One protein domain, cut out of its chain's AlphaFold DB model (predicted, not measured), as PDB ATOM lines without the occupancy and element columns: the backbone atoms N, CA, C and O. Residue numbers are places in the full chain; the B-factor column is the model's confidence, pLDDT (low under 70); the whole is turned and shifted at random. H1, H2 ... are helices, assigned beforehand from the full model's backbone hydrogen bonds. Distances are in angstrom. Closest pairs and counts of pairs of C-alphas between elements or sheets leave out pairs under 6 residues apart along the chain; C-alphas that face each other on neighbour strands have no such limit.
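Overview. This is residues 3 to 78 and 113 to 133 of the 138 residues of an uncharacterized protein of Embleya scabrispora (UniProt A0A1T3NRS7). Three long helices, H1, H5 and H6, lie side by side as an elongated bundle, their centres making a triangle, with the shorter H3 packed on H5 and also meeting H1. The small H2 packs on residues 18 to 22 of H1, and the small H4 is near H5. The bundle is up and down, each helix running against the one before it in the chain. The printed part has 97 residues with six named helices, H1 to H6 in that order, and no named strand; the class is all helix. It is compact, with a radius of gyration of the C-alphas of 13.0 A, and spans 42 by 24 by 21 A.

Arrangement. Begin with H1, residues 3 to 23, the hub, which touches four other helices. Then look for H6, residues 113 to 131; H1 and H6 touch, closest at the C-alphas of Leu 6 and Gln 119, 5.7 A apart, and run the same way at a shallow tilt of 15 degrees. H5, residues 60 to 78, touches H1 with its residues 69 to 77 alone, closest at the C-alphas of Val 10 and Val 76, 6.4 A apart; they run opposite ways at a shallow tilt of 20 degrees. H5 and H6 touch, closest at the C-alphas of Glu 72 and Ala 125, 5.4 A apart, and run opposite ways at a shallow tilt of 14 degrees. Next find H3, residues 41 to 48, which touches H5; the C-alphas of Gly 45 and Gly 70, their closest, are 3.9 A apart, and the two run opposite ways at a shallow tilt of 24 degrees. H3 and H6 are apart. H2, residues 33 to 36, touches H1, closest at the C-alphas of Leu 18 and Ala 33, 5.1 A apart. H4, residues 51 to 54, is close to H5 but not clearly touching, the C-alphas of Ile 54 and Arg 63, their closest, being 6.4 A apart. In H1, H3, H5 and H6 every O i to N i+4 pair is within hydrogen-bond range; H2 and H4 are too short for such a pair.

Along the chain. Find C-alpha 3 at (238.801, 115.535, 45.633); from there H1 runs 30.9 A to C-alpha 23. H5 starts at C-alpha 60, (260.567, 89.676, 30.866), and is 27.6 A long. H6 runs 26.9 A to C-alpha 131 at (260.370, 102.746, 40.355). H3 is 10.5 A long, H2 5.2 A and H4 5.0 A.

Size, cuts and confidence. The C-alphas of Gly 26 and Glu 113, the two farthest apart, are 42.8 A apart. Residues 79 to 112 are not printed, and C-alphas 78 and 113 across this cut are 16.6 A apart. Of the links that are printed whole, H1 to H2 is short and the others are tight. The mean pLDDT of the printed part is 94.8, and no printed residue is under 70.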
ATOM      1  N   ILE A   3     239.330 116.308  46.774       89.62
ATOM      2  CA  ILE A   3     238.801 115.535  45.633       89.62
ATOM      3  C   ILE A   3     239.515 115.911  44.331       89.62
ATOM      4  O   ILE A   3     239.999 115.037  43.627       89.62
ATOM      5  N   GLY A   4     239.659 117.212  44.047       92.06
ATOM      6  CA  GLY A   4     240.363 117.672  42.845       92.06
ATOM      7  C   GLY A   4     241.822 117.206  42.782       92.06
ATOM      8  O   GLY A   4     242.285 116.815  41.715       92.06
ATOM      9  N   ARG A   5     242.527 117.179  43.925       94.50
ATOM     10  CA  ARG A   5     243.888 116.627  44.009       94.50
ATOM     11  C   ARG A   5     243.895 115.133  43.691       94.50
ATOM     12  O   ARG A   5     244.690 114.709  42.863       94.50
ATOM     13  N   LEU A   6     242.988 114.367  44.292       94.25
ATOM     14  CA  LEU A   6     242.891 112.927  44.071       94.25
ATOM     15  C   LEU A   6     242.589 112.599  42.600       94.25
ATOM     16  O   LEU A   6     243.278 111.774  42.004       94.25
ATOM     17  N   THR A   7     241.625 113.289  41.983       93.50
ATOM     18  CA  THR A   7     241.305 113.131  40.556       93.50
ATOM     19  C   THR A   7     242.499 113.481  39.669       93.50
ATOM     20  O   THR A   7     242.818 112.724  38.755       93.50
ATOM     21  N   TYR A   8     243.203 114.580  39.958       95.56
ATOM     22  CA  TYR A   8     244.419 114.947  39.232       95.56
ATOM     23  C   TYR A   8     245.506 113.869  39.358       95.56
ATOM     24  O   TYR A   8     246.093 113.465  38.356       95.56
ATOM     25  N   SER A   9     245.752 113.365  40.571       96.50
ATOM     26  CA  SER A   9     246.741 112.313  40.819       96.50
ATOM     27  C   SER A   9     246.390 111.003  40.101       96.50
ATOM     28  O   SER A   9     247.286 110.352  39.573       96.50
ATOM     29  N   VAL A  10     245.107 110.636  40.004       95.44
ATOM     30  CA  VAL A  10     244.663 109.481  39.200       95.44
ATOM     31  C   VAL A  10     245.041 109.661  37.729       95.44
ATOM     32  O   VAL A  10     245.669 108.781  37.140       95.44
ATOM     33  N   THR A  11     244.711 110.814  37.142       95.06
ATOM     34  CA  THR A  11     245.062 111.121  35.748       95.06
ATOM     35  C   THR A  11     246.576 111.175  35.539       95.06
ATOM     36  O   THR A  11     247.073 110.788  34.482       95.06
ATOM     37  N   LEU A  12     247.339 111.593  36.552       96.44
ATOM     38  CA  LEU A  12     248.796 111.538  36.510       96.44
ATOM     39  C   LEU A  12     249.304 110.091  36.399       96.44
ATOM     40  O   LEU A  12     250.162 109.839  35.559       96.44
ATOM     41  N   VAL A  13     248.759 109.136  37.165       97.00
ATOM     42  CA  VAL A  13     249.128 107.708  37.041       97.00
ATOM     43  C   VAL A  13     248.865 107.194  35.624       97.00
ATOM     44  O   VAL A  13     249.750 106.588  35.019       97.00
ATOM     45  N   GLU A  14     247.691 107.488  35.057       97.31
ATOM     46  CA  GLU A  14     247.362 107.142  33.665       97.31
ATOM     47  C   GLU A  14     248.399 107.722  32.689       97.31
ATOM     48  O   GLU A  14     248.923 107.011  31.829       97.31
ATOM     49  N   GLY A  15     248.747 109.000  32.856       96.56
ATOM     50  CA  GLY A  15     249.742 109.688  32.038       96.56
ATOM     51  C   GLY A  15     251.142 109.080  32.141       96.56
ATOM     52  O   GLY A  15     251.809 108.917  31.120       96.56
ATOM     53  N   LEU A  16     251.583 108.700  33.345       96.38
ATOM     54  CA  LEU A  16     252.883 108.055  33.562       96.38
ATOM     55  C   LEU A  16     252.957 106.707  32.837       96.38
ATOM     56  O   LEU A  16     253.953 106.430  32.168       96.38
ATOM     57  N   VAL A  17     251.894 105.904  32.922       97.19
ATOM     58  CA  VAL A  17     251.811 104.612  32.232       97.19
ATOM     59  C   VAL A  17     251.783 104.795  30.714       97.19
ATOM     60  O   VAL A  17     252.545 104.145  30.003       97.19
ATOM     61  N   LEU A  18     250.949 105.701  30.193       97.12
ATOM     62  CA  LEU A  18     250.863 105.964  28.750       97.12
ATOM     63  C   LEU A  18     252.179 106.511  28.180       97.12
ATOM     64  O   LEU A  18     252.568 106.144  27.070       97.12
ATOM     65  N   SER A  19     252.871 107.363  28.940       95.56
ATOM     66  CA  SER A  19     254.194 107.881  28.583       95.56
ATOM     67  C   SER A  19     255.211 106.747  28.470       95.56
ATOM     68  O   SER A  19     255.912 106.648  27.465       95.56
ATOM     69  N   GLU A  20     255.236 105.829  29.434       95.56
ATOM     70  CA  GLU A  20     256.145 104.685  29.390       95.56
ATOM     71  C   GLU A  20     255.822 103.725  28.237       95.56
ATOM     72  O   GLU A  20     256.712 103.372  27.466       95.56
ATOM     73  N   LEU A  21     254.543 103.405  28.008       95.56
ATOM     74  CA  LEU A  21     254.117 102.607  26.849       95.56
ATOM     75  C   LEU A  21     254.548 103.214  25.510       95.56
ATOM     76  O   LEU A  21     254.736 102.484  24.540       95.56
ATOM     77  N   SER A  22     254.671 104.541  25.425       94.69
ATOM     78  CA  SER A  22     255.115 105.214  24.200       94.69
ATOM     79  C   SER A  22     256.617 105.071  23.936       94.69
ATOM     80  O   SER A  22     257.040 105.204  22.789       94.69
ATOM     81  N   ARG A  23     257.408 104.782  24.978       92.75
ATOM     82  CA  ARG A  23     258.858 104.555  24.894       92.75
ATOM     83  C   ARG A  23     259.209 103.102  24.585       92.75
ATOM     84  O   ARG A  23     260.247 102.840  23.986       92.75
ATOM     85  N   LEU A  24     258.356 102.165  24.990       91.81
ATOM     86  CA  LEU A  24     258.576 100.738  24.798       91.81
ATOM     87  C   LEU A  24     258.372 100.321  23.333       91.81
ATOM     88  O   LEU A  24     257.360 100.625  22.699       91.81
ATOM     89  N   THR A  25     259.326  99.562  22.801       89.19
ATOM     90  CA  THR A  25     259.275  99.006  21.443       89.19
ATOM     91  C   THR A  25     258.753  97.573  21.438       89.19
ATOM     92  O   THR A  25     258.818  96.871  22.441       89.19
ATOM     93  N   GLY A  26     258.245  97.104  20.294       88.50
ATOM     94  CA  GLY A  26     257.804  95.708  20.143       88.50
ATOM     95  C   GLY A  26     256.481  95.369  20.840       88.50
ATOM     96  O   GLY A  26     256.107  94.201  20.898       88.50
ATOM     97  N   LEU A  27     255.749  96.369  21.341       93.19
ATOM     98  CA  LEU A  27     254.446  96.149  21.961       93.19
ATOM     99  C   LEU A  27     253.372  95.746  20.929       93.19
ATOM    100  O   LEU A  27     253.295  96.345  19.842       93.19
ATOM    101  N   PRO A  28     252.479  94.795  21.271       94.38
ATOM    102  CA  PRO A  28     251.331  94.459  20.438       94.38
ATOM    103  C   PRO A  28     250.377  95.660  20.295       94.38
ATOM    104  O   PRO A  28     250.352  96.550  21.150       94.38
ATOM    105  N   PRO A  29     249.534  95.703  19.243       93.75
ATOM    106  CA  PRO A  29     248.631  96.828  18.987       93.75
ATOM    107  C   PRO A  29     247.716  97.200  20.163       93.75
ATOM    108  O   PRO A  29     247.409  98.381  20.334       93.75
ATOM    109  N   GLY A  30     247.308  96.216  20.972       94.31
ATOM    110  CA  GLY A  30     246.472  96.412  22.161       94.31
ATOM    111  C   GLY A  30     247.153  97.182  23.296       94.31
ATOM    112  O   GLY A  30     246.458  97.822  24.079       94.31
ATOM    113  N   LEU A  31     248.490  97.196  23.341       96.56
ATOM    114  CA  LEU A  31     249.287  97.894  24.359       96.56
ATOM    115  C   LEU A  31     249.879  99.219  23.867       96.56
ATOM    116  O   LEU A  31     250.582  99.903  24.606       96.56
ATOM    117  N   ARG A  32     249.608  99.626  22.622       95.38
ATOM    118  CA  ARG A  32     250.115 100.905  22.106       95.38
ATOM    119  C   ARG A  32     249.461 102.067  22.849       95.38
ATOM    120  O   ARG A  32     248.234 102.171  22.860       95.38
ATOM    121  N   ALA A  33     250.272 103.008  23.338       95.75
ATOM    122  CA  ALA A  33     249.805 104.197  24.061       95.75
ATOM    123  C   ALA A  33     248.653 104.921  23.339       95.75
ATOM    124  O   ALA A  33     247.641 105.251  23.946       95.75
ATOM    125  N   ARG A  34     248.734 105.070  22.009       94.75
ATOM    126  CA  ARG A  34     247.682 105.707  21.196       94.75
ATOM    127  C   ARG A  34     246.326 104.993  21.251       94.75
ATOM    128  O   ARG A  34     245.298 105.646  21.129       94.75
ATOM    129  N   LYS A  35     246.309 103.664  21.387       95.44
ATOM    130  CA  LYS A  35     245.074 102.864  21.458       95.44
ATOM    131  C   LYS A  35     244.402 102.983  22.827       95.44
ATOM    132  O   LYS A  35     243.177 102.884  22.914       95.44
ATOM    133  N   LEU A  36     245.215 103.168  23.866       96.94
ATOM    134  CA  LEU A  36     244.793 103.260  25.261       96.94
ATOM    135  C   LEU A  36     244.543 104.705  25.715       96.94
ATOM    136  O   LEU A  36     243.835 104.915  26.695       96.94
ATOM    137  N   ALA A  37     245.051 105.700  24.987       94.19
ATOM    138  CA  ALA A  37     244.754 107.106  25.229       94.19
ATOM    139  C   ALA A  37     243.235 107.361  25.228       94.19
ATOM    140  O   ALA A  37     242.511 106.905  24.341       94.19
ATOM    141  N   GLY A  38     242.752 108.081  26.245       89.94
ATOM    142  CA  GLY A  38     241.326 108.362  26.442       89.94
ATOM    143  C   GLY A  38     240.519 107.215  27.064       89.94
ATOM    144  O   GLY A  38     239.306 107.340  27.220       89.94
ATOM    145  N   ARG A  39     241.154 106.094  27.427       95.25
ATOM    146  CA  ARG A  39     240.530 105.043  28.244       95.25
ATOM    147  C   ARG A  39     240.699 105.366  29.728       95.25
ATOM    148  O   ARG A  39     241.714 105.919  30.125       95.25
ATOM    149  N   SER A  40     239.726 104.965  30.545       93.75
ATOM    150  CA  SER A  40     239.822 105.055  32.011       93.75
ATOM    151  C   SER A  40     240.957 104.184  32.558       93.75
ATOM    152  O   SER A  40     241.176 103.102  32.002       93.75
ATOM    153  N   ALA A  41     241.538 104.545  33.707       95.25
ATOM    154  CA  ALA A  41     242.533 103.752  34.435       95.25
ATOM    155  C   ALA A  41     242.215 102.250  34.479       95.25
ATOM    156  O   ALA A  41     243.057 101.433  34.121       95.25
ATOM    157  N   GLY A  42     240.976 101.867  34.811       95.62
ATOM    158  CA  GLY A  42     240.590 100.453  34.901       95.62
ATOM    159  C   GLY A  42     240.630  99.718  33.557       95.62
ATOM    160  O   GLY A  42     241.020  98.556  33.489       95.62
ATOM    161  N   ALA A  43     240.282 100.403  32.466       96.25
ATOM    162  CA  ALA A  43     240.349  99.846  31.116       96.25
ATOM    163  C   ALA A  43     241.796  99.736  30.613       96.25
ATOM    164  O   ALA A  43     242.130  98.751  29.957       96.25
ATOM    165  N   ILE A  44     242.654 100.708  30.949       97.81
ATOM    166  CA  ILE A  44     244.094 100.622  30.685       97.81
ATOM    167  C   ILE A  44     244.671  99.440  31.471       97.81
ATOM    168  O   ILE A  44     245.250  98.544  30.866       97.81
ATOM    169  N   GLY A  45     244.431  99.375  32.785       97.19
ATOM    170  CA  GLY A  45     244.931  98.307  33.650       97.19
ATOM    171  C   GLY A  45     244.491  96.914  33.196       97.19
ATOM    172  O   GLY A  45     245.315  96.005  33.130       97.19
ATOM    173  N   LYS A  46     243.229  96.760  32.771       97.19
ATOM    174  CA  LYS A  46     242.732  95.512  32.174       97.19
ATOM    175  C   LYS A  46     243.487  95.137  30.898       97.19
ATOM    176  O   LYS A  46     243.801  93.969  30.713       97.19
ATOM    177  N   ALA A  47     243.784  96.102  30.027       97.62
ATOM    178  CA  ALA A  47     244.541  95.837  28.808       97.62
ATOM    179  C   ALA A  47     245.982  95.394  29.106       97.62
ATOM    180  O   ALA A  47     246.475  94.493  28.429       97.62
ATOM    181  N   LEU A  48     246.629  95.989  30.119       97.25
ATOM    182  CA  LEU A  48     247.993  95.625  30.531       97.25
ATOM    183  C   LEU A  48     248.078  94.224  31.137       97.25
ATOM    184  O   LEU A  48     249.120  93.590  31.026       97.25
ATOM    185  N   GLN A  49     246.989  93.755  31.751       96.38
ATOM    186  CA  GLN A  49     246.875  92.433  32.371       96.38
ATOM    187  C   GLN A  49     246.284  91.365  31.435       96.38
ATOM    188  O   GLN A  49     246.171  90.206  31.826       96.38
ATOM    189  N   ASP A  50     245.887  91.732  30.214       96.50
ATOM    190  CA  ASP A  50     245.272  90.809  29.261       96.50
ATOM    191  C   ASP A  50     246.298  89.755  28.797       96.50
ATOM    192  O   ASP A  50     247.299  90.121  28.163       96.50
ATOM    193  N   PRO A  51     246.065  88.450  29.045       94.06
ATOM    194  CA  PRO A  51     246.970  87.387  28.609       94.06
ATOM    195  C   PRO A  51     247.225  87.392  27.098       94.06
ATOM    196  O   PRO A  51     248.337  87.085  26.665       94.06
ATOM    197  N   GLY A  52     246.228  87.788  26.298       93.56
ATOM    198  CA  GLY A  52     246.350  87.908  24.849       93.56
ATOM    199  C   GLY A  52     247.311  89.016  24.423       93.56
ATOM    200  O   GLY A  52     247.938  88.904  23.380       93.56
ATOM    201  N   ASN A  53     247.492  90.059  25.236       93.38
ATOM    202  CA  ASN A  53     248.500  91.088  24.990       93.38
ATOM    203  C   ASN A  53     249.866  90.687  25.560       93.38
ATOM    204  O   ASN A  53     250.874  90.756  24.857       93.38
ATOM    205  N   ILE A  54     249.907  90.254  26.825       92.56
ATOM    206  CA  ILE A  54     251.157  89.929  27.527       92.56
ATOM    207  C   ILE A  54     251.908  88.793  26.822       92.56
ATOM    208  O   ILE A  54     253.134  88.847  26.723       92.56
ATOM    209  N   GLY A  55     251.195  87.792  26.293       90.69
ATOM    210  CA  GLY A  55     251.799  86.651  25.599       90.69
ATOM    211  C   GLY A  55     252.640  87.027  24.372       90.69
ATOM    212  O   GLY A  55     253.524  86.267  23.982       90.69
ATOM    213  N   HIS A  56     252.419  88.210  23.791       91.75
ATOM    214  CA  HIS A  56     253.195  88.722  22.657       91.75
ATOM    215  C   HIS A  56     254.402  89.579  23.064       91.75
ATOM    216  O   HIS A  56     255.204  89.948  22.209       91.75
ATOM    217  N   VAL A  57     254.554  89.902  24.350       93.75
ATOM    218  CA  VAL A  57     255.687  90.678  24.861       93.75
ATOM    219  C   VAL A  57     256.806  89.712  25.223       93.75
ATOM    220  O   VAL A  57     256.666  88.906  26.138       93.75
ATOM    221  N   THR A  58     257.931  89.774  24.513       90.50
ATOM    222  CA  THR A  58     259.044  88.827  24.688       90.50
ATOM    223  C   THR A  58     259.932  89.166  25.883       90.50
ATOM    224  O   THR A  58     260.396  88.255  26.570       90.50
ATOM    225  N   GLU A  59     260.125  90.455  26.172       93.12
ATOM    226  CA  GLU A  59     261.020  90.934  27.226       93.12
ATOM    227  C   GLU A  59     260.429  90.729  28.637       93.12
ATOM    228  O   GLU A  59     259.390  91.313  28.957       93.12
ATOM    229  N   PRO A  60     261.085  89.946  29.522       92.88
ATOM    230  CA  PRO A  60     260.567  89.676  30.866       92.88
ATOM    231  C   PRO A  60     260.389  90.931  31.728       92.88
ATOM    232  O   PRO A  60     259.388  91.043  32.426       92.88
ATOM    233  N   ALA A  61     261.324  91.884  31.646       92.88
ATOM    234  CA  ALA A  61     261.252  93.137  32.401       92.88
ATOM    235  C   ALA A  61     260.037  93.986  31.992       92.88
ATOM    236  O   ALA A  61     259.359  94.546  32.846       92.88
ATOM    237  N   VAL A  62     259.715  94.017  30.694       95.19
ATOM    238  CA  VAL A  62     258.530  94.719  30.185       95.19
ATOM    239  C   VAL A  62     257.249  94.031  30.650       95.19
ATOM    240  O   VAL A  62     256.321  94.713  31.071       95.19
ATOM    241  N   ARG A  63     257.191  92.691  30.629       95.25
ATOM    242  CA  ARG A  63     256.033  91.946  31.159       95.25
ATOM    243  C   ARG A  63     255.795  92.229  32.639       95.25
ATOM    244  O   ARG A  63     254.654  92.438  33.036       95.25
ATOM    245  N   GLU A  64     256.861  92.255  33.432       94.75
ATOM    246  CA  GLU A  64     256.762  92.548  34.860       94.75
ATOM    247  C   GLU A  64     256.302  93.986  35.112       94.75
ATOM    248  O   GLU A  64     255.392  94.215  35.907       94.75
ATOM    249  N   TRP A  65     256.847  94.952  34.372       96.12
ATOM    250  CA  TRP A  65     256.384  96.333  34.452       96.12
ATOM    251  C   TRP A  65     254.902  96.476  34.063       96.12
ATOM    252  O   TRP A  65     254.147  97.139  34.771       96.12
ATOM    253  N   LEU A  66     254.452  95.816  32.986       97.06
ATOM    254  CA  LEU A  66     253.043  95.813  32.566       97.06
ATOM    255  C   LEU A  66     252.122  95.244  33.651       97.06
ATOM    256  O   LEU A  66     251.049  95.798  33.889       97.06
ATOM    257  N   ARG A  67     252.550  94.166  34.320       96.62
ATOM    258  CA  ARG A  67     251.823  93.561  35.443       96.62
ATOM    259  C   ARG A  67     251.669  94.560  36.589       96.62
ATOM    260  O   ARG A  67     250.542  94.848  36.985       96.62
ATOM    261  N   VAL A  68     252.780  95.137  37.058       96.69
ATOM    262  CA  VAL A  68     252.792  96.131  38.146       96.69
ATOM    263  C   VAL A  68     251.932  97.343  37.784       96.69
ATOM    264  O   VAL A  68     251.015  97.694  38.521       96.69
ATOM    265  N   ALA A  69     252.153  97.950  36.617       97.62
ATOM    266  CA  ALA A  69     251.374  99.099  36.163       97.62
ATOM    267  C   ALA A  69     249.876  98.772  36.038       97.62
ATOM    268  O   ALA A  69     249.024  99.605  36.349       97.62
ATOM    269  N   GLY A  70     249.547  97.556  35.600       97.50
ATOM    270  CA  GLY A  70     248.176  97.080  35.506       97.50
ATOM    271  C   GLY A  70     247.492  96.965  36.867       97.50
ATOM    272  O   GLY A  70     246.339  97.387  36.997       97.50
ATOM    273  N   GLU A  71     248.179  96.403  37.859       97.12
ATOM    274  CA  GLU A  71     247.684  96.252  39.232       97.12
ATOM    275  C   GLU A  71     247.445  97.611  39.895       97.12
ATOM    276  O   GLU A  71     246.359  97.854  40.430       97.12
ATOM    277  N   GLU A  72     248.405  98.528  39.764       97.88
ATOM    278  CA  GLU A  72     248.296  99.886  40.302       97.88
ATOM    279  C   GLU A  72     247.141 100.660  39.651       97.88
ATOM    280  O   GLU A  72     246.314 101.266  40.336       97.88
ATOM    281  N   LEU A  73     246.993 100.576  38.325       97.69
ATOM    282  CA  LEU A  73     245.864 101.192  37.626       97.69
ATOM    283  C   LEU A  73     244.516 100.608  38.057       97.69
ATOM    284  O   LEU A  73     243.540 101.350  38.170       97.69
ATOM    285  N   ALA A  74     244.439  99.301  38.316       95.25
ATOM    286  CA  ALA A  74     243.222  98.674  38.820       95.25
ATOM    287  C   ALA A  74     242.878  99.157  40.239       95.25
ATOM    288  O   ALA A  74     241.706  99.399  40.536       95.25
ATOM    289  N   ALA A  75     243.882  99.334  41.104       94.06
ATOM    290  CA  ALA A  75     243.693  99.887  42.443       94.06
ATOM    291  C   ALA A  75     243.183 101.332  42.395       94.06
ATOM    292  O   ALA A  75     242.140 101.641  42.977       94.06
ATOM    293  N   VAL A  76     243.849 102.191  41.623       95.25
ATOM    294  CA  VAL A  76     243.470 103.599  41.451       95.25
ATOM    295  C   VAL A  76     242.090 103.738  40.787       95.25
ATOM    296  O   VAL A  76     241.294 104.600  41.170       95.25
ATOM    297  N   ALA A  77     241.743 102.856  39.844       94.12
ATOM    298  CA  ALA A  77     240.435 102.859  39.191       94.12
ATOM    299  C   ALA A  77     239.279 102.648  40.177       94.12
ATOM    300  O   ALA A  77     238.249 103.310  40.048       94.12
ATOM    301  N   ARG A  78     239.448 101.781  41.187       91.44
ATOM    302  CA  ARG A  78     238.421 101.551  42.219       91.44
ATOM    303  C   ARG A  78     238.127 102.815  43.030       91.44
ATOM    304  O   ARG A  78     236.963 103.068  43.351       91.44
ATOM    305  N   GLU A 113     239.076 111.327  56.007       90.00
ATOM    306  CA  GLU A 113     240.016 110.236  56.282       90.00
ATOM    307  C   GLU A 113     240.095 109.246  55.113       90.00
ATOM    308  O   GLU A 113     241.187 108.845  54.705       90.00
ATOM    309  N   TRP A 114     238.945 108.919  54.508       91.50
ATOM    310  CA  TRP A 114     238.914 108.105  53.296       91.50
ATOM    311  C   TRP A 114     239.672 108.792  52.158       91.50
ATOM    312  O   TRP A 114     240.468 108.153  51.476       91.50
ATOM    313  N   LEU A 115     239.474 110.104  51.972       92.19
ATOM    314  CA  LEU A 115     240.172 110.878  50.940       92.19
ATOM    315  C   LEU A 115     241.686 110.928  51.170       92.19
ATOM    316  O   LEU A 115     242.440 110.866  50.201       92.19
ATOM    317  N   ASP A 116     242.134 111.026  52.422       94.44
ATOM    318  CA  ASP A 116     243.562 111.024  52.757       94.44
ATOM    319  C   ASP A 116     244.189 109.647  52.511       94.44
ATOM    320  O   ASP A 116     245.250 109.549  51.892       94.44
ATOM    321  N   THR A 117     243.492 108.577  52.899       94.56
ATOM    322  CA  THR A 117     243.906 107.198  52.604       94.56
ATOM    323  C   THR A 117     243.969 106.951  51.096       94.56
ATOM    324  O   THR A 117     244.982 106.473  50.586       94.56
ATOM    325  N   ALA A 118     242.926 107.348  50.361       94.88
ATOM    326  CA  ALA A 118     242.871 107.232  48.908       94.88
ATOM    327  C   ALA A 118     244.005 108.016  48.236       94.88
ATOM    328  O   ALA A 118     244.638 107.505  47.314       94.88
ATOM    329  N   GLN A 119     244.311 109.227  48.711       97.12
ATOM    330  CA  GLN A 119     245.449 109.998  48.213       97.12
ATOM    331  C   GLN A 119     246.773 109.272  48.460       97.12
ATOM    332  O   GLN A 119     247.586 109.201  47.541       97.12
ATOM    333  N   SER A 120     246.982 108.703  49.652       97.00
ATOM    334  CA  SER A 120     248.190 107.924  49.947       97.00
ATOM    335  C   SER A 120     248.341 106.741  48.993       97.00
ATOM    336  O   SER A 120     249.422 106.541  48.448       97.00
ATOM    337  N   THR A 121     247.256 106.006  48.722       96.25
ATOM    338  CA  THR A 121     247.261 104.893  47.761       96.25
ATOM    339  C   THR A 121     247.667 105.346  46.360       96.25
ATOM    340  O   THR A 121     248.466 104.680  45.707       96.25
ATOM    341  N   VAL A 122     247.155 106.484  45.878       96.94
ATOM    342  CA  VAL A 122     247.542 106.998  44.553       96.94
ATOM    343  C   VAL A 122     248.995 107.483  44.547       96.94
ATOM    344  O   VAL A 122     249.713 107.246  43.578       96.94
ATOM    345  N   ASP A 123     249.458 108.119  45.622       97.69
ATOM    346  CA  ASP A 123     250.853 108.549  45.750       97.69
ATOM    347  C   ASP A 123     251.814 107.339  45.770       97.69
ATOM    348  O   ASP A 123     252.900 107.405  45.188       97.69
ATOM    349  N   ASP A 124     251.416 106.220  46.386       97.38
ATOM    350  CA  ASP A 124     252.142 104.946  46.329       97.38
ATOM    351  C   ASP A 124     252.146 104.343  44.924       97.38
ATOM    352  O   ASP A 124     253.216 103.975  44.434       97.38
ATOM    353  N   ALA A 125     251.004 104.333  44.234       97.06
ATOM    354  CA  ALA A 125     250.908 103.875  42.849       97.06
ATOM    355  C   ALA A 125     251.843 104.667  41.920       97.06
ATOM    356  O   ALA A 125     252.558 104.083  41.103       97.06
ATOM    357  N   ILE A 126     251.909 105.996  42.078       96.88
ATOM    358  CA  ILE A 126     252.854 106.853  41.343       96.88
ATOM    359  C   ILE A 126     254.294 106.397  41.596       96.88
ATOM    360  O   ILE A 126     255.050 106.192  40.644       96.88
ATOM    361  N   ARG A 127     254.678 106.216  42.868       97.12
ATOM    362  CA  ARG A 127     256.027 105.757  43.238       97.12
ATOM    363  C   ARG A 127     256.335 104.382  42.652       97.12
ATOM    364  O   ARG A 127     257.443 104.171  42.166       97.12
ATOM    365  N   GLN A 128     255.385 103.458  42.702       95.94
ATOM    366  CA  GLN A 128     255.574 102.084  42.254       95.94
ATOM    367  C   GLN A 128     255.699 101.996  40.729       95.94
ATOM    368  O   GLN A 128     256.609 101.334  40.220       95.94
ATOM    369  N   VAL A 129     254.852 102.717  39.990       93.44
ATOM    370  CA  VAL A 129     254.942 102.819  38.526       93.44
ATOM    371  C   VAL A 129     256.259 103.460  38.095       93.44
ATOM    372  O   VAL A 129     256.847 103.017  37.112       93.44
ATOM    373  N   ASP A 130     256.741 104.481  38.807       92.44
ATOM    374  CA  ASP A 130     257.997 105.158  38.467       92.44
ATOM    375  C   ASP A 130     259.234 104.297  38.778       92.44
ATOM    376  O   ASP A 130     260.120 104.159  37.937       92.44
ATOM    377  N   ARG A 131     259.264 103.633  39.942       93.38
ATOM    378  CA  ARG A 131     260.370 102.746  40.355       93.38
ATOM    379  C   ARG A 131     260.503 101.488  39.503       93.38
ATOM    380  O   ARG A 131     261.602 100.957  39.388       93.38
ATOM    381  N   SER A 132     259.398 100.987  38.956       90.62
ATOM    382  CA  SER A 132     259.378  99.754  38.158       90.62
ATOM    383  C   SER A 132     259.706  99.968  36.680       90.62
ATOM    384  O   SER A 132     259.751  98.991  35.933       90.62
ATOM    385  N   ARG A 133     259.915 101.219  36.240       88.38
ATOM    386  CA  ARG A 133     260.173 101.543  34.830       88.38
ATOM    387  C   ARG A 133     261.335 100.750  34.264       88.38
ATOM    388  O   ARG A 133     262.355 100.535  34.920       88.38
TER     389      ARG A 133